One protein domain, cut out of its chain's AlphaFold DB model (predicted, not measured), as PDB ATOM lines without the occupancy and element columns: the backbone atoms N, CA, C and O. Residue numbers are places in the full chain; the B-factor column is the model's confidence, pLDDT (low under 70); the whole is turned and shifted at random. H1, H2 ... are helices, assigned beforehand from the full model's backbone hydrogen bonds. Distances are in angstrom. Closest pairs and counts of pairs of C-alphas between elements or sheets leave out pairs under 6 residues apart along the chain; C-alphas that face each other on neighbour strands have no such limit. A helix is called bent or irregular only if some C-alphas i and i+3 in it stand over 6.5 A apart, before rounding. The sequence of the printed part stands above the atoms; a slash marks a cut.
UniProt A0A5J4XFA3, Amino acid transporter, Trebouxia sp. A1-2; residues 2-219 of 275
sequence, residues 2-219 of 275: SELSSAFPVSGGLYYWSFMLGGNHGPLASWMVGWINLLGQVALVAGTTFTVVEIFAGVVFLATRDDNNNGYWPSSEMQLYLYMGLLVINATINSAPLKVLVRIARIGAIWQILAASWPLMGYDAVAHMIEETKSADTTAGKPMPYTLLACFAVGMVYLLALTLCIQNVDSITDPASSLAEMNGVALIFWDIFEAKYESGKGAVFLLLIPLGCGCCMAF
ATOM      1  N   SER A   2       4.084 -66.826  50.178       77.00
ATOM      2  CA  SER A   2       4.503 -65.650  49.392       77.00
ATOM      3  C   SER A   2       3.995 -64.314  49.950       77.00
ATOM      4  O   SER A   2       4.808 -63.433  50.203       77.00
ATOM      5  N   GLU A   3       2.694 -64.185  50.228       82.69
ATOM      6  CA  GLU A   3       2.098 -62.949  50.772       82.69
ATOM      7  C   GLU A   3       2.634 -62.590  52.165       82.69
ATOM      8  O   GLU A   3       2.987 -61.440  52.425       82.69
ATOM      9  N   LEU A   4       2.763 -63.591  53.043       81.88
ATOM     10  CA  LEU A   4       3.304 -63.422  54.395       81.88
ATOM     11  C   LEU A   4       4.782 -63.017  54.362       81.88
ATOM     12  O   LEU A   4       5.184 -62.125  55.102       81.88
ATOM     13  N   SER A   5       5.568 -63.613  53.461       76.69
ATOM     14  CA  SER A   5       6.990 -63.296  53.291       76.69
ATOM     15  C   SER A   5       7.241 -61.896  52.734       76.69
ATOM     16  O   SER A   5       8.235 -61.276  53.101       76.69
ATOM     17  N   SER A   6       6.338 -61.374  51.896       80.38
ATOM     18  CA  SER A   6       6.390 -59.980  51.435       80.38
ATOM     19  C   SER A   6       5.895 -58.987  52.484       80.38
ATOM     20  O   SER A   6       6.441 -57.895  52.589       80.38
ATOM     21  N   ALA A   7       4.871 -59.349  53.264       81.50
ATOM     22  CA  ALA A   7       4.307 -58.464  54.283       81.50
ATOM     23  C   ALA A   7       5.215 -58.345  55.518       81.50
ATOM     24  O   ALA A   7       5.343 -57.266  56.088       81.50
ATOM     25  N   PHE A   8       5.861 -59.446  55.912       81.50
ATOM     26  CA  PHE A   8       6.697 -59.530  57.108       81.50
ATOM     27  C   PHE A   8       8.016 -60.265  56.806       81.50
ATOM     28  O   PHE A   8       8.160 -61.439  57.174       81.50
ATOM     29  N   PRO A   9       8.987 -59.600  56.148       76.50
ATOM     30  CA  PRO A   9      10.295 -60.177  55.846       76.50
ATOM     31  C   PRO A   9      11.190 -60.158  57.095       76.50
ATOM     32  O   PRO A   9      12.082 -59.323  57.226       76.50
ATOM     33  N   VAL A  10      10.915 -61.050  58.047       73.88
ATOM     34  CA  VAL A  10      11.632 -61.140  59.329       73.88
ATOM     35  C   VAL A  10      12.449 -62.427  59.435       73.88
ATOM     36  O   VAL A  10      12.090 -63.452  58.849       73.88
ATOM     37  N   SER A  11      13.519 -62.381  60.232       63.81
ATOM     38  CA  SER A  11      14.314 -63.558  60.593       63.81
ATOM     39  C   SER A  11      13.440 -64.630  61.245       63.81
ATOM     40  O   SER A  11      12.688 -64.335  62.176       63.81
ATOM     41  N   GLY A  12      13.505 -65.872  60.753       66.31
ATOM     42  CA  GLY A  12      12.651 -66.956  61.251       66.31
ATOM     43  C   GLY A  12      11.164 -66.769  60.923       66.31
ATOM     44  O   GLY A  12      10.307 -67.187  61.706       66.31
ATOM     45  N   GLY A  13      10.855 -66.144  59.779       73.38
ATOM     46  CA  GLY A  13       9.504 -65.773  59.345       73.38
ATOM     47  C   GLY A  13       8.442 -66.848  59.565       73.38
ATOM     48  O   GLY A  13       7.389 -66.540  60.105       73.38
ATOM     49  N   LEU A  14       8.735 -68.115  59.267       77.06
ATOM     50  CA  LEU A  14       7.815 -69.240  59.493       77.06
ATOM     51  C   LEU A  14       7.292 -69.303  60.937       77.06
ATOM     52  O   LEU A  14       6.089 -69.425  61.152       77.06
ATOM     53  N   TYR A  15       8.171 -69.147  61.928       82.94
ATOM     54  CA  TYR A  15       7.808 -69.186  63.348       82.94
ATOM     55  C   TYR A  15       7.017 -67.945  63.755       82.94
ATOM     56  O   TYR A  15       6.035 -68.041  64.493       82.94
ATOM     57  N   TYR A  16       7.426 -66.784  63.243       80.75
ATOM     58  CA  TYR A  16       6.772 -65.510  63.517       80.75
ATOM     59  C   TYR A  16       5.365 -65.443  62.913       80.75
ATOM     60  O   TYR A  16       4.416 -65.047  63.588       80.75
ATOM     61  N   TRP A  17       5.190 -65.896  61.671       84.38
ATOM     62  CA  TRP A  17       3.888 -65.943  61.008       84.38
ATOM     63  C   TRP A  17       2.952 -66.927  61.711       84.38
ATOM     64  O   TRP A  17       1.786 -66.603  61.925       84.38
ATOM     65  N   SER A  18       3.453 -68.092  62.137       84.69
ATOM     66  CA  SER A  18       2.671 -69.054  62.924       84.69
ATOM     67  C   SER A  18       2.273 -68.513  64.294       84.69
ATOM     68  O   SER A  18       1.147 -68.743  64.732       84.69
ATOM     69  N   PHE A  19       3.154 -67.753  64.946       84.06
ATOM     70  CA  PHE A  19       2.839 -67.073  66.198       84.06
ATOM     71  C   PHE A  19       1.736 -66.025  66.009       84.06
ATOM     72  O   PHE A  19       0.730 -66.063  66.715       84.06
ATOM     73  N   MET A  20       1.886 -65.130  65.027       83.31
ATOM     74  CA  MET A  20       0.922 -64.054  64.778       83.31
ATOM     75  C   MET A  20      -0.454 -64.576  64.355       83.31
ATOM     76  O   MET A  20      -1.476 -64.061  64.802       83.31
ATOM     77  N   LEU A  21      -0.500 -65.605  63.505       85.94
ATOM     78  CA  LEU A  21      -1.755 -66.174  63.003       85.94
ATOM     79  C   LEU A  21      -2.433 -67.111  64.014       85.94
ATOM     80  O   LEU A  21      -3.634 -67.348  63.914       85.94
ATOM     81  N   GLY A  22      -1.687 -67.645  64.984       82.38
ATOM     82  CA  GLY A  22      -2.188 -68.624  65.953       82.38
ATOM     83  C   GLY A  22      -3.048 -68.046  67.085       82.38
ATOM     84  O   GLY A  22      -3.602 -68.815  67.878       82.38
ATOM     85  N   GLY A  23      -3.177 -66.717  67.193       86.69
ATOM     86  CA  GLY A  23      -3.953 -66.054  68.246       86.69
ATOM     87  C   GLY A  23      -3.510 -66.490  69.648       86.69
ATOM     88  O   GLY A  23      -2.320 -66.513  69.951       86.69
ATOM     89  N   ASN A  24      -4.454 -66.920  70.494       84.81
ATOM     90  CA  ASN A  24      -4.147 -67.419  71.847       84.81
ATOM     91  C   ASN A  24      -3.257 -68.676  71.867       84.81
ATOM     92  O   ASN A  24      -2.617 -68.952  72.879       84.81
ATOM     93  N   HIS A  25      -3.201 -69.429  70.767       87.38
ATOM     94  CA  HIS A  25      -2.331 -70.597  70.623       87.38
ATOM     95  C   HIS A  25      -1.049 -70.278  69.844       87.38
ATOM     96  O   HIS A  25      -0.289 -71.194  69.540       87.38
ATOM     97  N   GLY A  26      -0.780 -69.003  69.541       80.00
ATOM     98  CA  GLY A  26       0.407 -68.541  68.817       80.00
ATOM     99  C   GLY A  26       1.727 -69.135  69.326       80.00
ATOM    100  O   GLY A  26       2.455 -69.710  68.517       80.00
ATOM    101  N   PRO A  27       2.029 -69.089  70.643       82.94
ATOM    102  CA  PRO A  27       3.257 -69.677  71.188       82.94
ATOM    103  C   PRO A  27       3.377 -71.190  70.958       82.94
ATOM    104  O   PRO A  27       4.458 -71.704  70.689       82.94
ATOM    105  N   LEU A  28       2.263 -71.921  71.063       80.44
ATOM    106  CA  LEU A  28       2.250 -73.368  70.857       80.44
ATOM    107  C   LEU A  28       2.379 -73.701  69.364       80.44
ATOM    108  O   LEU A  28       3.113 -74.617  68.998       80.44
ATOM    109  N   ALA A  29       1.709 -72.941  68.498       78.81
ATOM    110  CA  ALA A  29       1.789 -73.093  67.051       78.81
ATOM    111  C   ALA A  29       3.213 -72.853  66.531       78.81
ATOM    112  O   ALA A  29       3.717 -73.669  65.762       78.81
ATOM    113  N   SER A  30       3.890 -71.790  66.977       83.44
ATOM    114  CA  SER A  30       5.279 -71.521  66.586       83.44
ATOM    115  C   SER A  30       6.249 -72.584  67.106       83.44
ATOM    116  O   SER A  30       7.135 -73.005  66.365       83.44
ATOM    117  N   TRP A  31       6.046 -73.082  68.332       83.25
ATOM    118  CA  TRP A  31       6.840 -74.177  68.895       83.25
ATOM    119  C   TRP A  31       6.694 -75.476  68.093       83.25
ATOM    120  O   TRP A  31       7.696 -76.100  67.742       83.25
ATOM    121  N   MET A  32       5.465 -75.866  67.735       81.62
ATOM    122  CA  MET A  32       5.233 -77.042  66.887       81.62
ATOM    123  C   MET A  32       5.857 -76.875  65.498       81.62
ATOM    124  O   MET A  32       6.468 -77.812  64.991       81.62
ATOM    125  N   VAL A  33       5.746 -75.687  64.896       83.62
ATOM    126  CA  VAL A  33       6.365 -75.387  63.594       83.62
ATOM    127  C   VAL A  33       7.890 -75.458  63.674       83.62
ATOM    128  O   VAL A  33       8.502 -75.997  62.760       83.62
ATOM    129  N   GLY A  34       8.492 -75.025  64.786       79.06
ATOM    130  CA  GLY A  34       9.905 -75.251  65.121       79.06
ATOM    131  C   GLY A  34      10.323 -76.709  64.981       79.06
ATOM    132  O   GLY A  34      11.199 -77.044  64.182       79.06
ATOM    133  N   TRP A  35       9.658 -77.590  65.726       81.94
ATOM    134  CA  TRP A  35       9.991 -79.015  65.743       81.94
ATOM    135  C   TRP A  35       9.703 -79.723  64.426       81.94
ATOM    136  O   TRP A  35      10.516 -80.531  63.982       81.94
ATOM    137  N   ILE A  36       8.574 -79.422  63.786       84.38
ATOM    138  CA  ILE A  36       8.209 -80.031  62.503       84.38
ATOM    139  C   ILE A  36       9.187 -79.591  61.414       84.38
ATOM    140  O   ILE A  36       9.618 -80.426  60.623       84.38
ATOM    141  N   ASN A  37       9.587 -78.317  61.399       80.06
ATOM    142  CA  ASN A  37      10.583 -77.826  60.456       80.06
ATOM    143  C   ASN A  37      11.943 -78.502  60.688       80.06
ATOM    144  O   ASN A  37      12.552 -78.993  59.744       80.06
ATOM    145  N   LEU A  38      12.387 -78.619  61.945       77.31
ATOM    146  CA  LEU A  38      13.640 -79.302  62.278       77.31
ATOM    147  C   LEU A  38      13.634 -80.775  61.842       77.31
ATOM    148  O   LEU A  38      14.574 -81.231  61.193       77.31
ATOM    149  N   LEU A  39      12.576 -81.520  62.175       80.38
ATOM    150  CA  LEU A  39      12.433 -82.923  61.780       80.38
ATOM    151  C   LEU A  39      12.348 -83.075  60.260       80.38
ATOM    152  O   LEU A  39      12.941 -84.001  59.710       80.38
ATOM    153  N   GLY A  40      11.656 -82.150  59.590       77.81
ATOM    154  CA  GLY A  40      11.590 -82.074  58.138       77.81
ATOM    155  C   GLY A  40      12.976 -81.938  57.519       77.81
ATOM    156  O   GLY A  40      13.327 -82.744  56.666       77.81
ATOM    157  N   GLN A  41      13.794 -81.003  58.007       75.94
ATOM    158  CA  GLN A  41      15.155 -80.796  57.499       75.94
ATOM    159  C   GLN A  41      16.076 -81.998  57.763       75.94
ATOM    160  O   GLN A  41      16.860 -82.381  56.898       75.94
ATOM    161  N   VAL A  42      15.964 -82.656  58.923       81.12
ATOM    162  CA  VAL A  42      16.733 -83.883  59.210       81.12
ATOM    163  C   VAL A  42      16.329 -85.023  58.271       81.12
ATOM    164  O   VAL A  42      17.196 -85.695  57.709       81.12
ATOM    165  N   ALA A  43      15.025 -85.234  58.076       82.25
ATOM    166  CA  ALA A  43      14.514 -86.254  57.165       82.25
ATOM    167  C   ALA A  43      14.908 -85.967  55.708       82.25
ATOM    168  O   ALA A  43      15.226 -86.896  54.965       82.25
ATOM    169  N   LEU A  44      14.941 -84.688  55.323       77.06
ATOM    170  CA  LEU A  44      15.347 -84.232  53.999       77.06
ATOM    171  C   LEU A  44      16.790 -84.621  53.691       77.06
ATOM    172  O   LEU A  44      17.035 -85.334  52.722       77.06
ATOM    173  N   VAL A  45      17.728 -84.230  54.560       78.62
ATOM    174  CA  VAL A  45      19.159 -84.537  54.405       78.62
ATOM    175  C   VAL A  45      19.389 -86.048  54.386       78.62
ATOM    176  O   VAL A  45      20.189 -86.554  53.594       78.62
ATOM    177  N   ALA A  46      18.675 -86.787  55.239       83.31
ATOM    178  CA  ALA A  46      18.769 -88.237  55.278       83.31
ATOM    179  C   ALA A  46      18.283 -88.879  53.968       83.31
ATOM    180  O   ALA A  46      18.960 -89.767  53.445       83.31
ATOM    181  N   GLY A  47      17.149 -88.415  53.433       82.62
ATOM    182  CA  GLY A  47      16.554 -88.914  52.196       82.62
ATOM    183  C   GLY A  47      17.385 -88.584  50.957       82.62
ATOM    184  O   GLY A  47      17.681 -89.478  50.167       82.62
ATOM    185  N   THR A  48      17.833 -87.336  50.811       77.00
ATOM    186  CA  THR A  48      18.650 -86.912  49.662       77.00
ATOM    187  C   THR A  48      19.993 -87.636  49.634       77.00
ATOM    188  O   THR A  48      20.410 -88.125  48.584       77.00
ATOM    189  N   THR A  49      20.640 -87.802  50.793       83.00
ATOM    190  CA  THR A  49      21.901 -88.550  50.894       83.00
ATOM    191  C   THR A  49      21.709 -90.028  50.542       83.00
ATOM    192  O   THR A  49      22.568 -90.616  49.886       83.00
ATOM    193  N   PHE A  50      20.571 -90.627  50.908       84.50
ATOM    194  CA  PHE A  50      20.247 -92.007  50.542       84.50
ATOM    195  C   PHE A  50      20.054 -92.145  49.027       84.50
ATOM    196  O   PHE A  50      20.671 -93.006  48.405       84.50
ATOM    197  N   THR A  51      19.306 -91.230  48.402       81.62
ATOM    198  CA  THR A  51      19.129 -91.212  46.943       81.62
ATOM    199  C   THR A  51      20.461 -91.109  46.191       81.62
ATOM    200  O   THR A  51      20.632 -91.757  45.162       81.62
ATOM    201  N   VAL A  52      21.436 -90.343  46.692       83.62
ATOM    202  CA  VAL A  52      22.776 -90.255  46.076       83.62
ATOM    203  C   VAL A  52      23.507 -91.597  46.111       83.62
ATOM    204  O   VAL A  52      24.115 -91.984  45.113       83.62
ATOM    205  N   VAL A  53      23.439 -92.314  47.235       86.81
ATOM    206  CA  VAL A  53      24.056 -93.643  47.382       86.81
ATOM    207  C   VAL A  53      23.411 -94.650  46.432       86.81
ATOM    208  O   VAL A  53      24.125 -95.412  45.785       86.81
ATOM    209  N   GLU A  54      22.090 -94.597  46.277       82.38
ATOM    210  CA  GLU A  54      21.343 -95.460  45.355       82.38
ATOM    211  C   GLU A  54      21.662 -95.173  43.883       82.38
ATOM    212  O   GLU A  54      21.913 -96.082  43.088       82.38
ATOM    213  N   ILE A  55      21.745 -93.895  43.499       82.12
ATOM    214  CA  ILE A  55      22.175 -93.516  42.147       82.12
ATOM    215  C   ILE A  55      23.612 -93.991  41.903       82.12
ATOM    216  O   ILE A  55      23.907 -94.519  40.830       82.12
ATOM    217  N   PHE A  56      24.502 -93.854  42.889       86.06
ATOM    218  CA  PHE A  56      25.871 -94.352  42.792       86.06
ATOM    219  C   PHE A  56      25.919 -95.878  42.632       86.06
ATOM    220  O   PHE A  56      26.644 -96.373  41.770       86.06
ATOM    221  N   ALA A  57      25.123 -96.623  43.401       85.19
ATOM    222  CA  ALA A  57      25.023 -98.074  43.281       85.19
ATOM    223  C   ALA A  57      24.532 -98.499  41.887       85.19
ATOM    224  O   ALA A  57      25.135 -99.381  41.271       85.19
ATOM    225  N   GLY A  58      23.524 -97.809  41.343       81.44
ATOM    226  CA  GLY A  58      23.052 -98.016  39.972       81.44
ATOM    227  C   GLY A  58      24.130 -97.739  38.918       81.44
ATOM    228  O   GLY A  58      24.290 -98.513  37.974       81.44
ATOM    229  N   VAL A  59      24.929 -96.681  39.094       84.00
ATOM    230  CA  VAL A  59      26.063 -96.371  38.204       84.00
ATOM    231  C   VAL A  59      27.132 -97.465  38.263       84.00
ATOM    232  O   VAL A  59      27.600 -97.900  37.213       84.00
ATOM    233  N   VAL A  60      27.512 -97.930  39.457       85.56
ATOM    234  CA  VAL A  60      28.517 -98.995  39.635       85.56
ATOM    235  C   VAL A  60      28.061-100.290  38.978       85.56
ATOM    236  O   VAL A  60      28.842-100.925  38.266       85.56
ATOM    237  N   PHE A  61      26.797-100.660  39.164       82.31
ATOM    238  CA  PHE A  61      26.252-101.852  38.541       82.31
ATOM    239  C   PHE A  61      26.291-101.766  37.016       82.31
ATOM    240  O   PHE A  61      26.799-102.674  36.365       82.31
ATOM    241  N   LEU A  62      25.820-100.660  36.433       80.44
ATOM    242  CA  LEU A  62      25.809-100.494  34.978       80.44
ATOM    243  C   LEU A  62      27.220-100.374  34.392       80.44
ATOM    244  O   LEU A  62      27.462-100.817  33.272       80.44
ATOM    245  N   ALA A  63      28.170 -99.814  35.142       82.50
ATOM    246  CA  ALA A  63      29.569 -99.737  34.733       82.50
ATOM    247  C   ALA A  63      30.284-101.100  34.762       82.50
ATOM    248  O   ALA A  63      31.225-101.306  33.999       82.50
ATOM    249  N   THR A  64      29.856-102.013  35.637       83.00
ATOM    250  CA  THR A  64      30.435-103.360  35.801       83.00
ATOM    251  C   THR A  64      29.606-104.459  35.141       83.00
ATOM    252  O   THR A  64      29.941-105.633  35.279       83.00
ATOM    253  N   ARG A  65      28.537-104.086  34.429       79.50
ATOM    254  CA  ARG A  65      27.639-105.016  33.753       79.50
ATOM    255  C   ARG A  65      28.378-105.758  32.642       79.50
ATOM    256  O   ARG A  65      28.894-105.142  31.711       79.50
ATOM    257  N   ASP A  66      28.413-107.076  32.773       74.94
ATOM    258  CA  ASP A  66      28.905-108.015  31.769       74.94
ATOM    259  C   ASP A  66      27.838-108.293  30.694       74.94
ATOM    260  O   ASP A  66      26.646-108.048  30.913       74.94
ATOM    261  N   ASP A  67      28.248-108.875  29.564       70.75
ATOM    262  CA  ASP A  67      27.378-109.250  28.435       70.75
ATOM    263  C   ASP A  67      26.253-110.224  28.857       70.75
ATOM    264  O   ASP A  67      25.220-110.332  28.202       70.75
ATOM    265  N   ASN A  68      26.423-110.902  29.999       68.25
ATOM    266  CA  ASN A  68      25.440-111.799  30.613       68.25
ATOM    267  C   ASN A  68      24.443-111.099  31.559       68.25
ATOM    268  O   ASN A  68      23.783-111.774  32.348       68.25
ATOM    269  N   ASN A  69      24.351-109.764  31.543       69.69
ATOM    270  CA  ASN A  69      23.518-108.954  32.449       69.69
ATOM    271  C   ASN A  69      23.858-109.066  33.944       69.69
ATOM    272  O   ASN A  69      23.093-108.613  34.797       69.69
ATOM    273  N   ASN A  70      25.037-109.590  34.267       72.44
ATOM    274  CA  ASN A  70      25.544-109.638  35.629       72.44
ATOM    275  C   ASN A  70      26.411-108.403  35.877       72.44
ATOM    276  O   ASN A  70      27.427-108.217  35.215       72.44
ATOM    277  N   GLY A  71      26.018-107.560  36.822       75.00
ATOM    278  CA  GLY A  71      26.824-106.436  37.300       75.00
ATOM    279  C   GLY A  71      27.033-106.530  38.806       75.00
ATOM    280  O   GLY A  71      26.317-107.247  39.512       75.00
ATOM    281  N   TYR A  72      28.038-105.820  39.308       82.06
ATOM    282  CA  TYR A  72      28.311-105.785  40.736       82.06
ATOM    283  C   TYR A  72      27.331-104.851  41.443       82.06
ATOM    284  O   TYR A  72      27.316-103.642  41.209       82.06
ATOM    285  N   TRP A  73      26.551-105.426  42.354       78.94
ATOM    286  CA  TRP A  73      25.698-104.692  43.274       78.94
ATOM    287  C   TRP A  73      26.443-104.433  44.582       78.94
ATOM    288  O   TRP A  73      26.836-105.397  45.246       78.94
ATOM    289  N   PRO A  74      26.640-103.166  44.990       83.56
ATOM    290  CA  PRO A  74      27.206-102.869  46.298       83.56
ATOM    291  C   PRO A  74      26.348-103.491  47.402       83.56
ATOM    292  O   PRO A  74      25.140-103.261  47.445       83.56
ATOM    293  N   SER A  75      26.970-104.263  48.298       87.00
ATOM    294  CA  SER A  75      26.279-104.839  49.455       87.00
ATOM    295  C   SER A  75      25.714-103.746  50.367       87.00
ATOM    296  O   SER A  75      26.232-102.626  50.408       87.00
ATOM    297  N   SER A  76      24.687-104.074  51.157       86.88
ATOM    298  CA  SER A  76      24.056-103.123  52.086       86.88
ATOM    299  C   SER A  76      25.054-102.497  53.068       86.88
ATOM    300  O   SER A  76      24.936-101.327  53.416       86.88
ATOM    301  N   GLU A  77      26.086-103.245  53.472       88.69
ATOM    302  CA  GLU A  77      27.162-102.728  54.325       88.69
ATOM    303  C   GLU A  77      27.988-101.653  53.609       88.69
ATOM    304  O   GLU A  77      28.249-100.588  54.167       88.69
ATOM    305  N   MET A  78      28.362-101.892  52.348       88.12
ATOM    306  CA  MET A  78      29.112-100.928  51.543       88.12
ATOM    307  C   MET A  78      28.303 -99.650  51.300       88.12
ATOM    308  O   MET A  78      28.848 -98.549  51.400       88.12
ATOM    309  N   GLN A  79      27.004 -99.788  51.030       88.44
ATOM    310  CA  GLN A  79      26.093 -98.652  50.877       88.44
ATOM    311  C   GLN A  79      25.990 -97.837  52.171       88.44
ATOM    312  O   GLN A  79      26.066 -96.610  52.128       88.44
ATOM    313  N   LEU A  80      25.914 -98.500  53.330       91.25
ATOM    314  CA  LEU A  80      25.885 -97.827  54.627       91.25
ATOM    315  C   LEU A  80      27.177 -97.041  54.898       91.25
ATOM    316  O   LEU A  80      27.112 -95.898  55.350       91.25
ATOM    317  N   TYR A  81      28.352 -97.601  54.592       91.19
ATOM    318  CA  TYR A  81      29.617 -96.871  54.751       91.19
ATOM    319  C   TYR A  81      29.692 -95.636  53.847       91.19
ATOM    320  O   TYR A  81      30.128 -94.574  54.297       91.19
ATOM    321  N   LEU A  82      29.234 -95.748  52.596       90.12
ATOM    322  CA  LEU A  82      29.154 -94.615  51.672       90.12
ATOM    323  C   LEU A  82      28.185 -93.544  52.183       90.12
ATOM    324  O   LEU A  82      28.537 -92.366  52.199       90.12
ATOM    325  N   TYR A  83      27.011 -93.955  52.663       89.50
ATOM    326  CA  TYR A  83      26.005 -93.072  53.249       89.50
ATOM    327  C   TYR A  83      26.557 -92.282  54.442       89.50
ATOM    328  O   TYR A  83      26.487 -91.053  54.467       89.50
ATOM    329  N   MET A  84      27.184 -92.972  55.400       90.56
ATOM    330  CA  MET A  84      27.792 -92.338  56.574       90.56
ATOM    331  C   MET A  84      28.933 -91.388  56.183       90.56
ATOM    332  O   MET A  84      29.045 -90.298  56.743       90.56
ATOM    333  N   GLY A  85      29.755 -91.761  55.196       89.06
ATOM    334  CA  GLY A  85      30.810 -90.897  54.663       89.06
ATOM    335  C   GLY A  85      30.262 -89.617  54.027       89.06
ATOM    336  O   GLY A  85      30.741 -88.523  54.332       89.06
ATOM    337  N   LEU A  86      29.220 -89.733  53.200       86.44
ATOM    338  CA  LEU A  86      28.535 -88.593  52.586       86.44
ATOM    339  C   LEU A  86      27.904 -87.673  53.638       86.44
ATOM    340  O   LEU A  86      28.072 -86.460  53.544       86.44
ATOM    341  N   LEU A  87      27.273 -88.219  54.684       85.56
ATOM    342  CA  LEU A  87      26.731 -87.418  55.788       85.56
ATOM    343  C   LEU A  87      27.809 -86.602  56.513       85.56
ATOM    344  O   LEU A  87      27.592 -85.427  56.810       85.56
ATOM    345  N   VAL A  88      28.983 -87.185  56.772       85.69
ATOM    346  CA  VAL A  88      30.106 -86.462  57.396       85.69
ATOM    347  C   VAL A  88      30.613 -85.344  56.483       85.69
ATOM    348  O   VAL A  88      30.891 -84.239  56.955       85.69
ATOM    349  N   ILE A  89      30.697 -85.591  55.174       84.25
ATOM    350  CA  ILE A  89      31.077 -84.567  54.191       84.25
ATOM    351  C   ILE A  89      30.035 -83.440  54.168       84.25
ATOM    352  O   ILE A  89      30.412 -82.268  54.230       84.25
ATOM    353  N   ASN A  90      28.741 -83.774  54.168       78.50
ATOM    354  CA  ASN A  90      27.649 -82.803  54.246       78.50
ATOM    355  C   ASN A  90      27.757 -81.956  55.517       78.50
ATOM    356  O   ASN A  90      27.742 -80.729  55.437       78.50
ATOM    357  N   ALA A  91      27.956 -82.572  56.682       79.06
ATOM    358  CA  ALA A  91      28.139 -81.851  57.943       79.06
ATOM    359  C   ALA A  91      29.370 -80.923  57.916       79.06
ATOM    360  O   ALA A  91      29.329 -79.796  58.419       79.06
ATOM    361  N   THR A  92      30.456 -81.369  57.280       79.69
ATOM    362  CA  THR A  92      31.698 -80.595  57.153       79.69
ATOM    363  C   THR A  92      31.508 -79.372  56.259       79.69
ATOM    364  O   THR A  92      31.911 -78.270  56.630       79.69
ATOM    365  N   ILE A  93      30.862 -79.530  55.099       76.94
ATOM    366  CA  ILE A  93      30.609 -78.418  54.172       76.94
ATOM    367  C   ILE A  93      29.640 -77.411  54.780       76.94
ATOM    368  O   ILE A  93      29.856 -76.208  54.662       76.94
ATOM    369  N   ASN A  94      28.632 -77.879  55.509       75.38
ATOM    370  CA  ASN A  94      27.703 -76.995  56.200       75.38
ATOM    371  C   ASN A  94      28.315 -76.272  57.411       75.38
ATOM    372  O   ASN A  94      27.778 -75.269  57.869       75.38
ATOM    373  N   SER A  95      29.474 -76.723  57.890       79.38
ATOM    374  CA  SER A  95      30.268 -76.004  58.892       79.38
ATOM    375  C   SER A  95      31.198 -74.945  58.276       79.38
ATOM    376  O   SER A  95      31.875 -74.216  59.004       79.38
ATOM    377  N   ALA A  96      31.267 -74.847  56.942       75.88
ATOM    378  CA  ALA A  96      32.085 -73.854  56.254       75.88
ATOM    379  C   ALA A  96      31.482 -72.435  56.378       75.88
ATOM    380  O   ALA A  96      30.289 -72.262  56.624       75.88
ATOM    381  N   PRO A  97      32.286 -71.370  56.209       73.62
ATOM    382  CA  PRO A  97      31.775 -70.004  56.283       73.62
ATOM    383  C   PRO A  97      30.797 -69.694  55.141       73.62
ATOM    384  O   PRO A  97      31.020 -70.089  53.996       73.62
ATOM    385  N   LEU A  98      29.782 -68.868  55.430       66.50
ATOM    386  CA  LEU A  98      28.695 -68.461  54.516       66.50
ATOM    387  C   LEU A  98      29.154 -68.085  53.096       66.50
ATOM    388  O   LEU A  98      28.499 -68.411  52.110       66.50
ATOM    389  N   LYS A  99      30.325 -67.449  52.951       69.56
ATOM    390  CA  LYS A  99      30.886 -67.079  51.636       69.56
ATOM    391  C   LYS A  99      31.148 -68.286  50.726       69.56
ATOM    392  O   LYS A  99      31.068 -68.148  49.506       69.56
ATOM    393  N   VAL A 100      31.509 -69.431  51.301       70.62
ATOM    394  CA  VAL A 100      31.741 -70.689  50.579       70.62
ATOM    395  C   VAL A 100      30.401 -71.323  50.220       70.62
ATOM    396  O   VAL A 100      30.193 -71.648  49.052       70.62
ATOM    397  N   LEU A 101      29.466 -71.389  51.173       68.06
ATOM    398  CA  LEU A 101      28.136 -71.960  50.949       68.06
ATOM    399  C   LEU A 101      27.385 -71.226  49.839       68.06
ATOM    400  O   LEU A 101      26.873 -71.867  48.930       68.06
ATOM    401  N   VAL A 102      27.404 -69.890  49.825       69.06
ATOM    402  CA  VAL A 102      26.740 -69.097  48.775       69.06
ATOM    403  C   VAL A 102      27.326 -69.373  47.385       69.06
ATOM    404  O   VAL A 102      26.601 -69.353  46.390       69.06
ATOM    405  N   ARG A 103      28.633 -69.650  47.274       69.81
ATOM    406  CA  ARG A 103      29.247 -70.018  45.985       69.81
ATOM    407  C   ARG A 103      28.818 -71.411  45.538       69.81
ATOM    408  O   ARG A 103      28.468 -71.572  44.373       69.81
ATOM    409  N   ILE A 104      28.816 -72.379  46.452       71.19
ATOM    410  CA  ILE A 104      28.374 -73.752  46.176       71.19
ATOM    411  C   ILE A 104      26.890 -73.753  45.790       71.19
ATOM    412  O   ILE A 104      26.538 -74.312  44.757       71.19
ATOM    413  N   ALA A 105      26.045 -73.039  46.535       69.25
ATOM    414  CA  ALA A 105      24.614 -72.920  46.269       69.25
ATOM    415  C   ALA A 105      24.317 -72.314  44.888       69.25
ATOM    416  O   ALA A 105      23.414 -72.774  44.198       69.25
ATOM    417  N   ARG A 106      25.103 -71.328  44.428       69.06
ATOM    418  CA  ARG A 106      24.958 -70.765  43.071       69.06
ATOM    419  C   ARG A 106      25.281 -71.773  41.971       69.06
ATOM    420  O   ARG A 106      24.585 -71.804  40.962       69.06
ATOM    421  N   ILE A 107      26.324 -72.579  42.156       71.19
ATOM    422  CA  ILE A 107      26.697 -73.635  41.203       71.19
ATOM    423  C   ILE A 107      25.634 -74.741  41.217       71.19
ATOM    424  O   ILE A 107      25.160 -75.152  40.159       71.19
ATOM    425  N   GLY A 108      25.196 -75.147  42.412       69.38
ATOM    426  CA  GLY A 108      24.121 -76.115  42.602       69.38
ATOM    427  C   GLY A 108      22.805 -75.661  41.971       69.38
ATOM    428  O   GLY A 108      22.142 -76.462  41.329       69.38
ATOM    429  N   ALA A 109      22.447 -74.378  42.064       68.12
ATOM    430  CA  ALA A 109      21.228 -73.840  41.457       68.12
ATOM    431  C   ALA A 109      21.209 -73.979  39.924       68.12
ATOM    432  O   ALA A 109      20.169 -74.294  39.354       68.12
ATOM    433  N   ILE A 110      22.350 -73.787  39.253       69.44
ATOM    434  CA  ILE A 110      22.457 -73.973  37.795       69.44
ATOM    435  C   ILE A 110      22.329 -75.458  37.443       69.44
ATOM    436  O   ILE A 110      21.622 -75.811  36.501       69.44
ATOM    437  N   TRP A 111      22.982 -76.326  38.217       67.50
ATOM    438  CA  TRP A 111      22.940 -77.772  38.003       67.50
ATOM    439  C   TRP A 111      21.542 -78.359  38.251       67.50
ATOM    440  O   TRP A 111      21.133 -79.293  37.567       67.50
ATOM    441  N   GLN A 112      20.773 -77.772  39.170       63.84
ATOM    442  CA  GLN A 112      19.417 -78.208  39.507       63.84
ATOM    443  C   GLN A 112      18.375 -77.927  38.422       63.84
ATOM    444  O   GLN A 112      17.384 -78.645  38.355       63.84
ATOM    445  N   ILE A 113      18.593 -76.966  37.519       63.53
ATOM    446  CA  ILE A 113      17.671 -76.745  36.387       63.53
ATOM    447  C   ILE A 113      17.582 -78.001  35.494       63.53
ATOM    448  O   ILE A 113      16.572 -78.217  34.826       63.53
ATOM    449  N   LEU A 114      18.614 -78.853  35.506       60.25
ATOM    450  CA  LEU A 114      18.670 -80.102  34.742       60.25
ATOM    451  C   LEU A 114      17.934 -81.267  35.426       60.25
ATOM    452  O   LEU A 114      17.618 -82.250  34.758       60.25
ATOM    453  N   ALA A 115      17.664 -81.180  36.732       59.59
ATOM    454  CA  ALA A 115      17.015 -82.236  37.502       59.59
ATOM    455  C   ALA A 115      15.549 -81.881  37.767       59.59
ATOM    456  O   ALA A 115      15.214 -81.041  38.597       59.59
ATOM    457  N   ALA A 116      14.652 -82.565  37.067       55.59
ATOM    458  CA  ALA A 116      13.219 -82.300  37.124       55.59
ATOM    459  C   ALA A 116      12.520 -82.885  38.373       55.59
ATOM    460  O   ALA A 116      11.319 -82.701  38.554       55.59
ATOM    461  N   SER A 117      13.254 -83.623  39.214       55.75
ATOM    462  CA  SER A 117      12.707 -84.479  40.271       55.75
ATOM    463  C   SER A 117      12.429 -83.785  41.608       55.75
ATOM    464  O   SER A 117      11.742 -84.374  42.435       55.75
ATOM    465  N   TRP A 118      12.873 -82.538  41.821       56.81
ATOM    466  CA  TRP A 118      12.734 -81.871  43.134       56.81
ATOM    467  C   TRP A 118      12.039 -80.490  43.106       56.81
ATOM    468  O   TRP A 118      12.485 -79.546  43.759       56.81
ATOM    469  N   PRO A 119      10.900 -80.351  42.395       52.62
ATOM    470  CA  PRO A 119      10.170 -79.092  42.225       52.62
ATOM    471  C   PRO A 119       9.554 -78.535  43.522       52.62
ATOM    472  O   PRO A 119       9.318 -77.334  43.639       52.62
ATOM    473  N   LEU A 120       9.275 -79.404  44.498       53.50
ATOM    474  CA  LEU A 120       8.553 -79.057  45.726       53.50
ATOM    475  C   LEU A 120       9.469 -78.631  46.881       53.50
ATOM    476  O   LEU A 120       8.960 -78.235  47.917       53.50
ATOM    477  N   MET A 121      10.795 -78.691  46.740       58.19
ATOM    478  CA  MET A 121      11.714 -78.403  47.854       58.19
ATOM    479  C   MET A 121      12.185 -76.945  47.907       58.19
ATOM    480  O   MET A 121      12.366 -76.382  48.982       58.19
ATOM    481  N   GLY A 122      12.356 -76.298  46.751       60.25
ATOM    482  CA  GLY A 122      13.028 -74.995  46.666       60.25
ATOM    483  C   GLY A 122      12.251 -73.795  47.222       60.25
ATOM    484  O   GLY A 122      12.846 -72.735  47.414       60.25
ATOM    485  N   TYR A 123      10.941 -73.918  47.486       68.06
ATOM    486  CA  TYR A 123      10.133 -72.777  47.942       68.06
ATOM    487  C   TYR A 123      10.411 -72.392  49.403       68.06
ATOM    488  O   TYR A 123      10.284 -71.216  49.746       68.06
ATOM    489  N   ASP A 124      10.790 -73.353  50.253       69.00
ATOM    490  CA  ASP A 124      11.051 -73.117  51.679       69.00
ATOM    491  C   ASP A 124      12.364 -72.347  51.888       69.00
ATOM    492  O   ASP A 124      12.423 -71.395  52.664       69.00
ATOM    493  N   ALA A 125      13.391 -72.646  51.085       68.44
ATOM    494  CA  ALA A 125      14.670 -71.932  51.108       68.44
ATOM    495  C   ALA A 125      14.515 -70.412  50.902       68.44
ATOM    496  O   ALA A 125      15.256 -69.621  51.488       68.44
ATOM    497  N   VAL A 126      13.527 -69.988  50.104       69.25
ATOM    498  CA  VAL A 126      13.220 -68.564  49.892       69.25
ATOM    499  C   VAL A 126      12.720 -67.917  51.183       69.25
ATOM    500  O   VAL A 126      13.137 -66.805  51.495       69.25
ATOM    501  N   ALA A 127      11.867 -68.607  51.950       69.56
ATOM    502  CA  ALA A 127      11.327 -68.096  53.209       69.56
ATOM    503  C   ALA A 127      12.419 -67.909  54.274       69.56
ATOM    504  O   ALA A 127      12.378 -66.932  55.020       69.56
ATOM    505  N   HIS A 128      13.417 -68.795  54.305       69.12
ATOM    506  CA  HIS A 128      14.533 -68.719  55.254       69.12
ATOM    507  C   HIS A 128      15.571 -67.646  54.916       69.12
ATOM    508  O   HIS A 128      16.186 -67.088  55.819       69.12
ATOM    509  N   MET A 129      15.768 -67.336  53.633       67.94
ATOM    510  CA  MET A 129      16.795 -66.386  53.177       67.94
ATOM    511  C   MET A 129      16.229 -64.989  52.869       67.94
ATOM    512  O   MET A 129      16.944 -64.112  52.383       67.94
ATOM    513  N   ILE A 130      14.938 -64.771  53.136       69.38
ATOM    514  CA  ILE A 130      14.191 -63.569  52.749       69.38
ATOM    515  C   ILE A 130      14.835 -62.281  53.279       69.38
ATOM    516  O   ILE A 130      14.918 -61.285  52.565       69.38
ATOM    517  N   GLU A 131      15.353 -62.331  54.504       66.50
ATOM    518  CA  GLU A 131      15.982 -61.211  55.207       66.50
ATOM    519  C   GLU A 131      17.307 -60.782  54.561       66.50
ATOM    520  O   GLU A 131      17.663 -59.605  54.571       66.50
ATOM    521  N   GLU A 132      18.022 -61.717  53.937       67.69
ATOM    522  CA  GLU A 132      19.305 -61.451  53.282       67.69
ATOM    523  C   GLU A 132      19.133 -60.899  51.854       67.69
ATOM    524  O   GLU A 132      20.113 -60.569  51.173       67.69
ATOM    525  N   THR A 133      17.888 -60.772  51.377       71.00
ATOM    526  CA  THR A 133      17.583 -60.234  50.048       71.00
ATOM    527  C   THR A 133      17.426 -58.714  50.065       71.00
ATOM    528  O   THR A 133      16.802 -58.119  50.941       71.00
ATOM    529  N   LYS A 134      17.984 -58.045  49.048       71.44
ATOM    530  CA  LYS A 134      17.721 -56.616  48.835       71.44
ATOM    531  C   LYS A 134      16.258 -56.429  48.440       71.44
ATOM    532  O   LYS A 134      15.813 -57.056  47.482       71.44
ATOM    533  N   SER A 135      15.559 -55.528  49.132       75.62
ATOM    534  CA  SER A 135      14.130 -55.253  48.906       75.62
ATOM    535  C   SER A 135      13.262 -56.501  49.101       75.62
ATOM    536  O   SER A 135      12.542 -56.933  48.195       75.62
ATOM    537  N   ALA A 136      13.391 -57.100  50.290       68.31
ATOM    538  CA  ALA A 136      12.670 -58.301  50.685       68.31
ATOM    539  C   ALA A 136      11.149 -58.112  50.577       68.31
ATOM    540  O   ALA A 136      10.478 -58.946  49.997       68.31
ATOM    541  N   ASP A 137      10.605 -56.968  50.978       70.56
ATOM    542  CA  ASP A 137       9.182 -56.615  50.862       70.56
ATOM    543  C   ASP A 137       8.555 -56.881  49.473       70.56
ATOM    544  O   ASP A 137       7.441 -57.387  49.357       70.56
ATOM    545  N   THR A 138       9.283 -56.595  48.394       71.44
ATOM    546  CA  THR A 138       8.778 -56.728  47.015       71.44
ATOM    547  C   THR A 138       9.333 -57.935  46.266       71.44
ATOM    548  O   THR A 138       8.730 -58.373  45.278       71.44
ATOM    549  N   THR A 139      10.480 -58.457  46.698       70.31
ATOM    550  CA  THR A 139      11.206 -59.542  46.023       70.31
ATOM    551  C   THR A 139      11.003 -60.887  46.717       70.31
ATOM    552  O   THR A 139      11.158 -61.909  46.068       70.31
ATOM    553  N   ALA A 140      10.568 -60.909  47.979       67.06
ATOM    554  CA  ALA A 140      10.299 -62.108  48.773       67.06
ATOM    555  C   ALA A 140       9.264 -63.049  48.149       67.06
ATOM    556  O   ALA A 140       9.505 -64.236  47.929       67.06
ATOM    557  N   GLY A 141       8.083 -62.495  47.864       69.75
ATOM    558  CA  GLY A 141       6.913 -63.285  47.496       69.75
ATOM    559  C   GLY A 141       6.865 -63.684  46.022       69.75
ATOM    560  O   GLY A 141       6.201 -64.659  45.680       69.75
ATOM    561  N   LYS A 142       7.570 -62.959  45.144       77.88
ATOM    562  CA  LYS A 142       7.553 -63.174  43.686       77.88
ATOM    563  C   LYS A 142       8.207 -64.488  43.232       77.88
ATOM    564  O   LYS A 142       7.575 -65.196  42.454       77.88
ATOM    565  N   PRO A 143       9.430 -64.859  43.656       74.25
ATOM    566  CA  PRO A 143      10.118 -66.042  43.140       74.25
ATOM    567  C   PRO A 143       9.486 -67.362  43.596       74.25
ATOM    568  O   PRO A 143       9.621 -68.357  42.886       74.25
ATOM    569  N   MET A 144       8.759 -67.392  44.720       77.38
ATOM    570  CA  MET A 144       8.099 -68.611  45.216       77.38
ATOM    571  C   MET A 144       7.158 -69.260  44.173       77.38
ATOM    572  O   MET A 144       7.371 -70.422  43.832       77.38
ATOM    573  N   PRO A 145       6.158 -68.565  43.593       80.25
ATOM    574  CA  PRO A 145       5.310 -69.155  42.555       80.25
ATOM    575  C   PRO A 145       6.040 -69.396  41.223       80.25
ATOM    576  O   PRO A 145       5.750 -70.385  40.553       80.25
ATOM    577  N   TYR A 146       6.994 -68.539  40.828       79.00
ATOM    578  CA  TYR A 146       7.731 -68.727  39.567       79.00
ATOM    579  C   TYR A 146       8.608 -69.978  39.585       79.00
ATOM    580  O   TYR A 146       8.655 -70.701  38.590       79.00
ATOM    581  N   THR A 147       9.276 -70.252  40.708       75.06
ATOM    582  CA  THR A 147      10.089 -71.463  40.873       75.06
ATOM    583  C   THR A 147       9.214 -72.706  40.813       75.06
ATOM    584  O   THR A 147       9.519 -73.593  40.025       75.06
ATOM    585  N   LEU A 148       8.077 -72.730  41.517       77.88
ATOM    586  CA  LEU A 148       7.138 -73.853  41.472       77.88
ATOM    587  C   LEU A 148       6.597 -74.116  40.056       77.88
ATOM    588  O   LEU A 148       6.560 -75.263  39.618       77.88
ATOM    589  N   LEU A 149       6.216 -73.067  39.319       80.12
ATOM    590  CA  LEU A 149       5.701 -73.201  37.953       80.12
ATOM    591  C   LEU A 149       6.776 -73.700  36.977       80.12
ATOM    592  O   LEU A 149       6.515 -74.603  36.183       80.12
ATOM    593  N   ALA A 150       7.980 -73.123  37.031       77.25
ATOM    594  CA  ALA A 150       9.097 -73.551  36.190       77.25
ATOM    595  C   ALA A 150       9.444 -75.020  36.456       77.25
ATOM    596  O   ALA A 150       9.598 -75.814  35.531       77.25
ATOM    597  N   CYS A 151       9.484 -75.388  37.731       74.62
ATOM    598  CA  CYS A 151       9.751 -76.732  38.190       74.62
ATOM    599  C   CYS A 151       8.653 -77.731  37.769       74.62
ATOM    600  O   CYS A 151       8.970 -78.823  37.307       74.62
ATOM    601  N   PHE A 152       7.373 -77.348  37.838       78.94
ATOM    602  CA  PHE A 152       6.265 -78.143  37.301       78.94
ATOM    603  C   PHE A 152       6.399 -78.361  35.790       78.94
ATOM    604  O   PHE A 152       6.272 -79.488  35.320       78.94
ATOM    605  N   ALA A 153       6.699 -77.311  35.022       82.06
ATOM    606  CA  ALA A 153       6.850 -77.415  33.573       82.06
ATOM    607  C   ALA A 153       8.013 -78.344  33.180       82.06
ATOM    608  O   ALA A 153       7.836 -79.226  32.341       82.06
ATOM    609  N   VAL A 154       9.179 -78.191  33.815       77.69
ATOM    610  CA  VAL A 154      10.356 -79.045  33.572       77.69
ATOM    611  C   VAL A 154      10.092 -80.486  34.027       77.69
ATOM    612  O   VAL A 154      10.377 -81.418  33.277       77.69
ATOM    613  N   GLY A 155       9.475 -80.670  35.201       75.88
ATOM    614  CA  GLY A 155       8.995 -81.956  35.728       75.88
ATOM    615  C   GLY A 155       8.098 -82.700  34.747       75.88
ATOM    616  O   GLY A 155       8.350 -83.857  34.417       75.88
ATOM    617  N   MET A 156       7.085 -82.012  34.225       82.12
ATOM    618  CA  MET A 156       6.139 -82.574  33.262       82.12
ATOM    619  C   MET A 156       6.818 -82.987  31.958       82.12
ATOM    620  O   MET A 156       6.554 -84.077  31.456       82.12
ATOM    621  N   VAL A 157       7.711 -82.154  31.418       84.25
ATOM    622  CA  VAL A 157       8.464 -82.491  30.200       84.25
ATOM    623  C   VAL A 157       9.360 -83.707  30.434       84.25
ATOM    624  O   VAL A 157       9.408 -84.594  29.586       84.25
ATOM    625  N   TYR A 158      10.029 -83.786  31.585       78.94
ATOM    626  CA  TYR A 158      10.886 -84.915  31.937       78.94
ATOM    627  C   TYR A 158      10.107 -86.225  32.084       78.94
ATOM    628  O   TYR A 158      10.479 -87.224  31.473       78.94
ATOM    629  N   LEU A 159       9.001 -86.224  32.834       80.75
ATOM    630  CA  LEU A 159       8.169 -87.418  33.004       80.75
ATOM    631  C   LEU A 159       7.549 -87.874  31.680       80.75
ATOM    632  O   LEU A 159       7.507 -89.073  31.402       80.75
ATOM    633  N   LEU A 160       7.112 -86.934  30.839       86.25
ATOM    634  CA  LEU A 160       6.575 -87.245  29.517       86.25
ATOM    635  C   LEU A 160       7.658 -87.825  28.600       86.25
ATOM    636  O   LEU A 160       7.407 -88.816  27.921       86.25
ATOM    637  N   ALA A 161       8.874 -87.273  28.632       84.56
ATOM    638  CA  ALA A 161      10.010 -87.824  27.902       84.56
ATOM    639  C   ALA A 161      10.351 -89.248  28.371       84.56
ATOM    640  O   ALA A 161      10.459 -90.141  27.537       84.56
ATOM    641  N   LEU A 162      10.446 -89.489  29.685       79.31
ATOM    642  CA  LEU A 162      10.694 -90.831  30.224       79.31
ATOM    643  C   LEU A 162       9.613 -91.826  29.793       79.31
ATOM    644  O   LEU A 162       9.940 -92.915  29.335       79.31
ATOM    645  N   THR A 163       8.341 -91.432  29.881       83.56
ATOM    646  CA  THR A 163       7.205 -92.294  29.516       83.56
ATOM    647  C   THR A 163       7.248 -92.691  28.039       83.56
ATOM    648  O   THR A 163       6.986 -93.841  27.704       83.56
ATOM    649  N   LEU A 164       7.615 -91.762  27.150       85.88
ATOM    650  CA  LEU A 164       7.735 -92.032  25.714       85.88
ATOM    651  C   LEU A 164       8.988 -92.837  25.344       85.88
ATOM    652  O   LEU A 164       9.051 -93.384  24.245       85.88
ATOM    653  N   CYS A 165       9.988 -92.895  26.223       83.75
ATOM    654  CA  CYS A 165      11.238 -93.600  25.963       83.75
ATOM    655  C   CYS A 165      11.267 -95.051  26.471       83.75
ATOM    656  O   CYS A 165      12.179 -95.783  26.083       83.75
ATOM    657  N   ILE A 166      10.301 -95.478  27.292       83.06
ATOM    658  CA  ILE A 166      10.209 -96.861  27.789       83.06
ATOM    659  C   ILE A 166      10.080 -97.838  26.611       83.06
ATOM    660  O   ILE A 166       9.140 -97.751  25.826       83.06
ATOM    661  N   GLN A 167      11.029 -98.771  26.503       81.56
ATOM    662  CA  GLN A 167      11.039 -99.803  25.458       81.56
ATOM    663  C   GLN A 167      10.342-101.091  25.911       81.56
ATOM    664  O   GLN A 167       9.599-101.695  25.140       81.56
ATOM    665  N   ASN A 168      10.559-101.510  27.162       75.62
ATOM    666  CA  ASN A 168       9.999-102.740  27.711       75.62
ATOM    667  C   ASN A 168       9.390-102.484  29.097       75.62
ATOM    668  O   ASN A 168      10.096-102.146  30.043       75.62
ATOM    669  N   VAL A 169       8.067-102.623  29.205       76.94
ATOM    670  CA  VAL A 169       7.326-102.363  30.454       76.94
ATOM    671  C   VAL A 169       7.520-103.498  31.461       76.94
ATOM    672  O   VAL A 169       7.580-103.245  32.665       76.94
ATOM    673  N   ASP A 170       7.676-104.731  30.980       75.62
ATOM    674  CA  ASP A 170       7.806-105.915  31.831       75.62
ATOM    675  C   ASP A 170       9.144-105.903  32.582       75.62
ATOM    676  O   ASP A 170       9.171-106.143  33.782       75.62
ATOM    677  N   SER A 171      10.229-105.488  31.920       69.00
ATOM    678  CA  SER A 171      11.563-105.322  32.524       69.00
ATOM    679  C   SER A 171      11.590-104.310  33.682       69.00
ATOM    680  O   SER A 171      12.370-104.451  34.616       69.00
ATOM    681  N   ILE A 172      10.723-103.293  33.642       70.06
ATOM    682  CA  ILE A 172      10.642-102.239  34.670       70.06
ATOM    683  C   ILE A 172       9.647-102.616  35.782       70.06
ATOM    684  O   ILE A 172       9.706-102.081  36.885       70.06
ATOM    685  N   THR A 173       8.711-103.522  35.501       70.69
ATOM    686  CA  THR A 173       7.657-103.914  36.451       70.69
ATOM    687  C   THR A 173       7.979-105.235  37.153       70.69
ATOM    688  O   THR A 173       7.319-105.577  38.131       70.69
ATOM    689  N   ASP A 174       8.986-105.979  36.683       69.88
ATOM    690  CA  ASP A 174       9.394-107.245  37.283       69.88
ATOM    691  C   ASP A 174      10.104-107.022  38.635       69.88
ATOM    692  O   ASP A 174      11.226-106.497  38.656       69.88
ATOM    693  N   PRO A 175       9.506-107.456  39.763       62.62
ATOM    694  CA  PRO A 175      10.122-107.352  41.084       62.62
ATOM    695  C   PRO A 175      11.379-108.223  41.233       62.62
ATOM    696  O   PRO A 175      12.105-108.073  42.209       62.62
ATOM    697  N   ALA A 176      11.659-109.141  40.300       59.81
ATOM    698  CA  ALA A 176      12.898-109.918  40.292       59.81
ATOM    699  C   ALA A 176      14.095-109.140  39.714       59.81
ATOM    700  O   ALA A 176      15.243-109.569  39.859       59.81
ATOM    701  N   SER A 177      13.851-108.004  39.055       62.44
ATOM    702  CA  SER A 177      14.906-107.166  38.500       62.44
ATOM    703  C   SER A 177      15.410-106.174  39.557       62.44
ATOM    704  O   SER A 177      14.813-105.135  39.833       62.44
ATOM    705  N   SER A 178      16.576-106.467  40.137       55.41
ATOM    706  CA  SER A 178      17.229-105.627  41.160       55.41
ATOM    707  C   SER A 178      17.480-104.176  40.712       55.41
ATOM    708  O   SER A 178      17.658-103.274  41.524       55.41
ATOM    709  N   LEU A 179      17.482-103.941  39.398       60.72
ATOM    710  CA  LEU A 179      17.591-102.626  38.776       60.72
ATOM    711  C   LEU A 179      16.297-101.808  38.824       60.72
ATOM    712  O   LEU A 179      16.360-100.601  39.056       60.72
ATOM    713  N   ALA A 180      15.145-102.428  38.551       57.75
ATOM    714  CA  ALA A 180      13.880-101.707  38.472       57.75
ATOM    715  C   ALA A 180      13.355-101.359  39.862       57.75
ATOM    716  O   ALA A 180      12.774-100.292  40.049       57.75
ATOM    717  N   GLU A 181      13.647-102.222  40.838       55.25
ATOM    718  CA  GLU A 181      13.272-102.034  42.236       55.25
ATOM    719  C   GLU A 181      13.970-100.814  42.871       55.25
ATOM    720  O   GLU A 181      13.360-100.117  43.679       55.25
ATOM    721  N   MET A 182      15.213-100.503  42.472       60.44
ATOM    722  CA  MET A 182      16.017 -99.446  43.110       60.44
ATOM    723  C   MET A 182      16.258 -98.214  42.220       60.44
ATOM    724  O   MET A 182      16.316 -97.091  42.723       60.44
ATOM    725  N   ASN A 183      16.379 -98.369  40.893       72.69
ATOM    726  CA  ASN A 183      16.623 -97.249  39.974       72.69
ATOM    727  C   ASN A 183      16.065 -97.497  38.556       72.69
ATOM    728  O   ASN A 183      16.808 -97.618  37.579       72.69
ATOM    729  N   GLY A 184      14.736 -97.502  38.423       74.31
ATOM    730  CA  GLY A 184      14.058 -97.688  37.132       74.31
ATOM    731  C   GLY A 184      14.423 -96.653  36.054       74.31
ATOM    732  O   GLY A 184      14.397 -96.959  34.865       74.31
ATOM    733  N   VAL A 185      14.850 -95.444  36.435       76.62
ATOM    734  CA  VAL A 185      15.326 -94.428  35.474       76.62
ATOM    735  C   VAL A 185      16.646 -94.855  34.825       76.62
ATOM    736  O   VAL A 185      16.841 -94.651  33.625       76.62
ATOM    737  N   ALA A 186      17.546 -95.476  35.590       76.44
ATOM    738  CA  ALA A 186      18.815 -95.977  35.074       76.44
ATOM    739  C   ALA A 186      18.624 -97.106  34.049       76.44
ATOM    740  O   ALA A 186      19.349 -97.139  33.053       76.44
ATOM    741  N   LEU A 187      17.617 -97.966  34.241       77.81
ATOM    742  CA  LEU A 187      17.214 -98.968  33.247       77.81
ATOM    743  C   LEU A 187      16.721 -98.343  31.956       77.81
ATOM    744  O   LEU A 187      17.196 -98.703  30.886       77.81
ATOM    745  N   ILE A 188      15.807 -97.379  32.060       81.44
ATOM    746  CA  ILE A 188      15.249 -96.702  30.889       81.44
ATOM    747  C   ILE A 188      16.380 -96.099  30.051       81.44
ATOM    748  O   ILE A 188      16.402 -96.254  28.833       81.44
ATOM    749  N   PHE A 189      17.359 -95.452  30.687       81.31
ATOM    750  CA  PHE A 189      18.513 -94.922  29.965       81.31
ATOM    751  C   PHE A 189      19.365 -96.013  29.323       81.31
ATOM    752  O   PHE A 189      19.786 -95.839  28.181       81.31
ATOM    753  N   TRP A 190      19.606 -97.123  30.014       81.12
ATOM    754  CA  TRP A 190      20.343 -98.248  29.449       81.12
ATOM    755  C   TRP A 190      19.652 -98.810  28.197       81.12
ATOM    756  O   TRP A 190      20.280 -98.866  27.139       81.12
ATOM    757  N   ASP A 191      18.353 -99.103  28.283       80.75
ATOM    758  CA  ASP A 191      17.557 -99.683  27.196       80.75
ATOM    759  C   ASP A 191      17.532 -98.782  25.950       80.75
ATOM    760  O   ASP A 191      17.624 -99.265  24.822       80.75
ATOM    761  N   ILE A 192      17.466 -97.458  26.128       84.44
ATOM    762  CA  ILE A 192      17.509 -96.498  25.010       84.44
ATOM    763  C   ILE A 192      18.856 -96.554  24.280       84.44
ATOM    764  O   ILE A 192      18.905 -96.505  23.047       84.44
ATOM    765  N   PHE A 193      19.961 -96.598  25.029       84.62
ATOM    766  CA  PHE A 193      21.298 -96.636  24.441       84.62
ATOM    767  C   PHE A 193      21.585 -97.984  23.783       84.62
ATOM    768  O   PHE A 193      22.174 -98.012  22.702       84.62
ATOM    769  N   GLU A 194      21.118 -99.078  24.376       82.12
ATOM    770  CA  GLU A 194      21.221-100.415  23.799       82.12
ATOM    771  C   GLU A 194      20.409-100.531  22.501       82.12
ATOM    772  O   GLU A 194      20.961-100.928  21.476       82.12
ATOM    773  N   ALA A 195      19.157-100.057  22.486       81.75
ATOM    774  CA  ALA A 195      18.294-100.097  21.302       81.75
ATOM    775  C   ALA A 195      18.832 -99.284  20.111       81.75
ATOM    776  O   ALA A 195      18.515 -99.585  18.960       81.75
ATOM    777  N   LYS A 196      19.617 -98.228  20.366       84.06
ATOM    778  CA  LYS A 196      20.071 -97.292  19.326       84.06
ATOM    779  C   LYS A 196      21.537 -97.449  18.922       84.06
ATOM    780  O   LYS A 196      21.865 -97.194  17.765       84.06
ATOM    781  N   TYR A 197      22.417 -97.784  19.862       79.12
ATOM    782  CA  TYR A 197      23.870 -97.797  19.662       79.12
ATOM    783  C   TYR A 197      24.497 -99.178  19.867       79.12
ATOM    784  O   TYR A 197      25.724 -99.271  19.842       79.12
ATOM    785  N   GLU A 198      23.692-100.220  20.114       78.25
ATOM    786  CA  GLU A 198      24.151-101.585  20.433       78.25
ATOM    787  C   GLU A 198      25.083-101.638  21.666       78.25
ATOM    788  O   GLU A 198      25.752-102.632  21.928       78.25
ATOM    789  N   SER A 199      25.155-100.543  22.435       77.25
ATOM    790  CA  SER A 199      26.057-100.372  23.572       77.25
ATOM    791  C   SER A 199      25.433 -99.452  24.618       77.25
ATOM    792  O   SER A 199      25.299 -98.243  24.413       77.25
ATOM    793  N   GLY A 200      25.102-100.019  25.780       73.19
ATOM    794  CA  GLY A 200      24.517 -99.302  26.920       73.19
ATOM    795  C   GLY A 200      25.496 -98.398  27.682       73.19
ATOM    796  O   GLY A 200      25.087 -97.602  28.526       73.19
ATOM    797  N   LYS A 201      26.800 -98.439  27.365       77.31
ATOM    798  CA  LYS A 201      27.845 -97.699  28.107       77.31
ATOM    799  C   LYS A 201      27.648 -96.177  28.090       77.31
ATOM    800  O   LYS A 201      28.075 -95.498  29.021       77.31
ATOM    801  N   GLY A 202      26.968 -95.636  27.075       79.06
ATOM    802  CA  GLY A 202      26.609 -94.214  27.015       79.06
ATOM    803  C   GLY A 202      25.634 -93.773  28.116       79.06
ATOM    804  O   GLY A 202      25.714 -92.636  28.584       79.06
ATOM    805  N   ALA A 203      24.781 -94.681  28.601       78.69
ATOM    806  CA  ALA A 203      23.842 -94.405  29.686       78.69
ATOM    807  C   ALA A 203      24.557 -94.130  31.019       78.69
ATOM    808  O   ALA A 203      24.121 -93.275  31.788       78.69
ATOM    809  N   VAL A 204      25.701 -94.783  31.260       81.31
ATOM    810  CA  VAL A 204      26.526 -94.570  32.461       81.31
ATOM    811  C   VAL A 204      26.993 -93.117  32.547       81.31
ATOM    812  O   VAL A 204      26.920 -92.508  33.610       81.31
ATOM    813  N   PHE A 205      27.411 -92.526  31.421       81.94
ATOM    814  CA  PHE A 205      27.815 -91.120  31.374       81.94
ATOM    815  C   PHE A 205      26.637 -90.175  31.640       81.94
ATOM    816  O   PHE A 205      26.786 -89.192  32.364       81.94
ATOM    817  N   LEU A 206      25.453 -90.489  31.106       81.75
ATOM    818  CA  LEU A 206      24.243 -89.697  31.336       81.75
ATOM    819  C   LEU A 206      23.827 -89.713  32.818       81.75
ATOM    820  O   LEU A 206      23.416 -88.684  33.352       81.75
ATOM    821  N   LEU A 207      23.998 -90.848  33.503       79.38
ATOM    822  CA  LEU A 207      23.685 -91.016  34.926       79.38
ATOM    823  C   LEU A 207      24.632 -90.264  35.873       79.38
ATOM    824  O   LEU A 207      24.265 -89.997  37.020       79.38
ATOM    825  N   LEU A 208      25.799 -89.822  35.394       80.50
ATOM    826  CA  LEU A 208      26.670 -88.925  36.159       80.50
ATOM    827  C   LEU A 208      26.036 -87.545  36.378       80.50
ATOM    828  O   LEU A 208      26.384 -86.870  37.344       80.50
ATOM    829  N   ILE A 209      25.103 -87.123  35.517       78.75
ATOM    830  CA  ILE A 209      24.421 -85.829  35.651       78.75
ATOM    831  C   ILE A 209      23.475 -85.834  36.869       78.75
ATOM    832  O   ILE A 209      23.648 -84.961  37.727       78.75
ATOM    833  N   PRO A 210      22.539 -86.803  37.017       74.56
ATOM    834  CA  PRO A 210      21.764 -86.986  38.245       74.56
ATOM    835  C   PRO A 210      22.627 -87.202  39.489       74.56
ATOM    836  O   PRO A 210      22.343 -86.606  40.527       74.56
ATOM    837  N   LEU A 211      23.701 -87.996  39.389       77.06
ATOM    838  CA  LEU A 211      24.618 -88.235  40.506       77.06
ATOM    839  C   LEU A 211      25.293 -86.935  40.966       77.06
ATOM    840  O   LEU A 211      25.278 -86.603  42.149       77.06
ATOM    841  N   GLY A 212      25.842 -86.164  40.023       74.00
ATOM    842  CA  GLY A 212      26.456 -84.867  40.296       74.00
ATOM    843  C   GLY A 212      25.461 -83.860  40.871       74.00
ATOM    844  O   GLY A 212      25.814 -83.110  41.780       74.00
ATOM    845  N   CYS A 213      24.208 -83.887  40.405       70.88
ATOM    846  CA  CYS A 213      23.137 -83.059  40.952       70.88
ATOM    847  C   CYS A 213      22.841 -83.414  42.413       70.88
ATOM    848  O   CYS A 213      22.847 -82.527  43.263       70.88
ATOM    849  N   GLY A 214      22.630 -84.698  42.713       70.00
ATOM    850  CA  GLY A 214      22.328 -85.162  44.067       70.00
ATOM    851  C   GLY A 214      23.457 -84.860  45.055       70.00
ATOM    852  O   GLY A 214      23.198 -84.380  46.157       70.00
ATOM    853  N   CYS A 215      24.717 -85.023  44.635       69.50
ATOM    854  CA  CYS A 215      25.867 -84.596  45.430       69.50
ATOM    855  C   CYS A 215      25.821 -83.087  45.709       69.50
ATOM    856  O   CYS A 215      25.944 -82.676  46.855       69.50
ATOM    857  N   CYS A 216      25.585 -82.252  44.689       64.38
ATOM    858  CA  CYS A 216      25.507 -80.798  44.858       64.38
ATOM    859  C   CYS A 216      24.369 -80.337  45.785       64.38
ATOM    860  O   CYS A 216      24.492 -79.264  46.374       64.38
ATOM    861  N   MET A 217      23.284 -81.108  45.905       62.38
ATOM    862  CA  MET A 217      22.145 -80.804  46.781       62.38
ATOM    863  C   MET A 217      22.431 -81.102  48.251       62.38
ATOM    864  O   MET A 217      22.039 -80.330  49.119       62.38
ATOM    865  N   ALA A 218      23.170 -82.173  48.537       56.81
ATOM    866  CA  ALA A 218      23.446 -82.586  49.909       56.81
ATOM    867  C   ALA A 218      24.305 -81.557  50.692       56.81
ATOM    868  O   ALA A 218      24.346 -81.543  51.925       56.81
ATOM    869  N   PHE A 219      24.960 -80.641  49.972       53.94
ATOM    870  CA  PHE A 219      25.950 -79.716  50.513       53.94
ATOM    871  C   PHE A 219      25.426 -78.386  51.097       53.94
ATOM    872  O   PHE A 219      26.057 -77.938  52.054       53.94
TER     873      PHE A 219
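Overview. This is residues 2 to 219 of the 275 residues of the protein "Amino acid transporter" of Trebouxia sp. A1-2 (UniProt A0A5J4XFA3). This is a long, open frame of helices: H3, with its kink near one end, runs along one long side, H8 runs along another side apart from it, H1, H2, H6 and H7 gather at one end, and H9 and H10 lie toward the other. H4 and H11 pack on the later half of H3, and H5 folds back from the end of H4 to the last turns of H11. The printed part has 218 residues with eleven named helices, H1 to H11 in order along the chain, and no named strand; the class is all helix. The whole is only just loose, close to compact, with a radius of gyration of the C-alphas of 20.8 A, and it is elongated, spanning 66 by 36 by 35 A.

Along the chain. H1 is residues 2 to 7, with C-alpha 2 at (4.503, -65.650, 49.392), and H2 is residues 13 to 21. H3, residues 23 to 63, is the longest helix, 58.1 A from first to last C-alpha; C-alpha 63 is at (29.569, -99.737, 34.733). H4 is residues 76 to 94, 26.7 A long, and H5 is residues 98 to 112, 20.2 A long. H6 is residues 122 to 132 and H7 is residues 136 to 139. H8, residues 143 to 165, is 32.5 A long. H9 is residues 169 to 173, H10 is residues 178 to 197, 23.8 A long, and H11 is residues 201 to 218, 26.9 A long, with C-alpha 218 at (23.446, -82.586, 49.909). H3, H6 and H10 are irregular: C-alphas 24 and 27 are 7.8 A apart, C-alphas 128 and 131 are 7.6 A apart, and C-alphas 182 and 185 are 9.2 A apart. H3 has a kink of 32 degrees near residue 30, and H10 one of 110 degrees near residue 185.

Arrangement. H1 touches H7, the closest C-alphas being those of Ser 6 and Asp 137, 4.4 A apart. H2 and H3 form a helical hairpin, at a shallow tilt of 34.6 degrees, only just short of steep; H3 touches H2 with residues 25 to 34 alone, and the closest C-alphas are those of Phe 19 and Gly 26, 3.9 A apart. H2 touches H6, about perpendicular at 88 degrees, closest at the C-alphas of Gly 13 and Ala 127, 6.8 A. H3 touches H11 with residues 45 to 63 alone, at a shallow tilt of 25 degrees, opposite ways; the closest C-alphas are those of Val 52 and Gly 214, 5.5 A apart. H3 touches H4 at a steep tilt of 54 degrees, opposite ways, with the C-alphas of Val 53 and Tyr 83 closest at 6.2 A. H3 also touches H10, closest at the C-alphas of Gly 58 and Asn 183, 6.5 A. H5 touches H11 at a tilt of 36 degrees, only just steep, opposite ways, closest at the C-alphas of Gly 108 and Cys 216, 5.4 A. H6 touches H8 at a shallow tilt of 26 degrees, opposite ways, closest at the C-alphas of Tyr 123 and Met 144, 5.4 A. H8 touches H10 with residues 162 to 165 alone, closest at the C-alphas of Cys 165 and Ile 192, 7.0 A, while H3 and H8 are apart. H9 touches H10, closest at the C-alphas of Ile 172 and Ala 180, 5.0 A. H10 and H11 form a helical hairpin, closest at the C-alphas of Trp 190 and Ala 203, 5.2 A. Every O i to N i+4 pair is within hydrogen-bond range in H1, H2, H4, H8 and H9; it is 35 of 37 in H3, 10 of 11 in H5, 12 of 16 in H10, 11 of 14 in H11 and 3 of 7 in H6, which has 5 of 8 O i to N i+3 pairs within range, and H7 is too short for an i+4 pair.

Size, cuts and confidence. The two C-alphas farthest apart are those of Asn 24 and Asp 67, 68.0 A. The printed part has no cut. The link from H3 to H4, residues 64 to 75, is long. Residues 38 to 43 of H3 stand free, and so do residues 95 to 100, of which 98 to 100 belong to H5. The mean pLDDT of the printed part is 76.2; 54 residues are under 70, among them 108 to 132, 174 to 182 and 215 to 219.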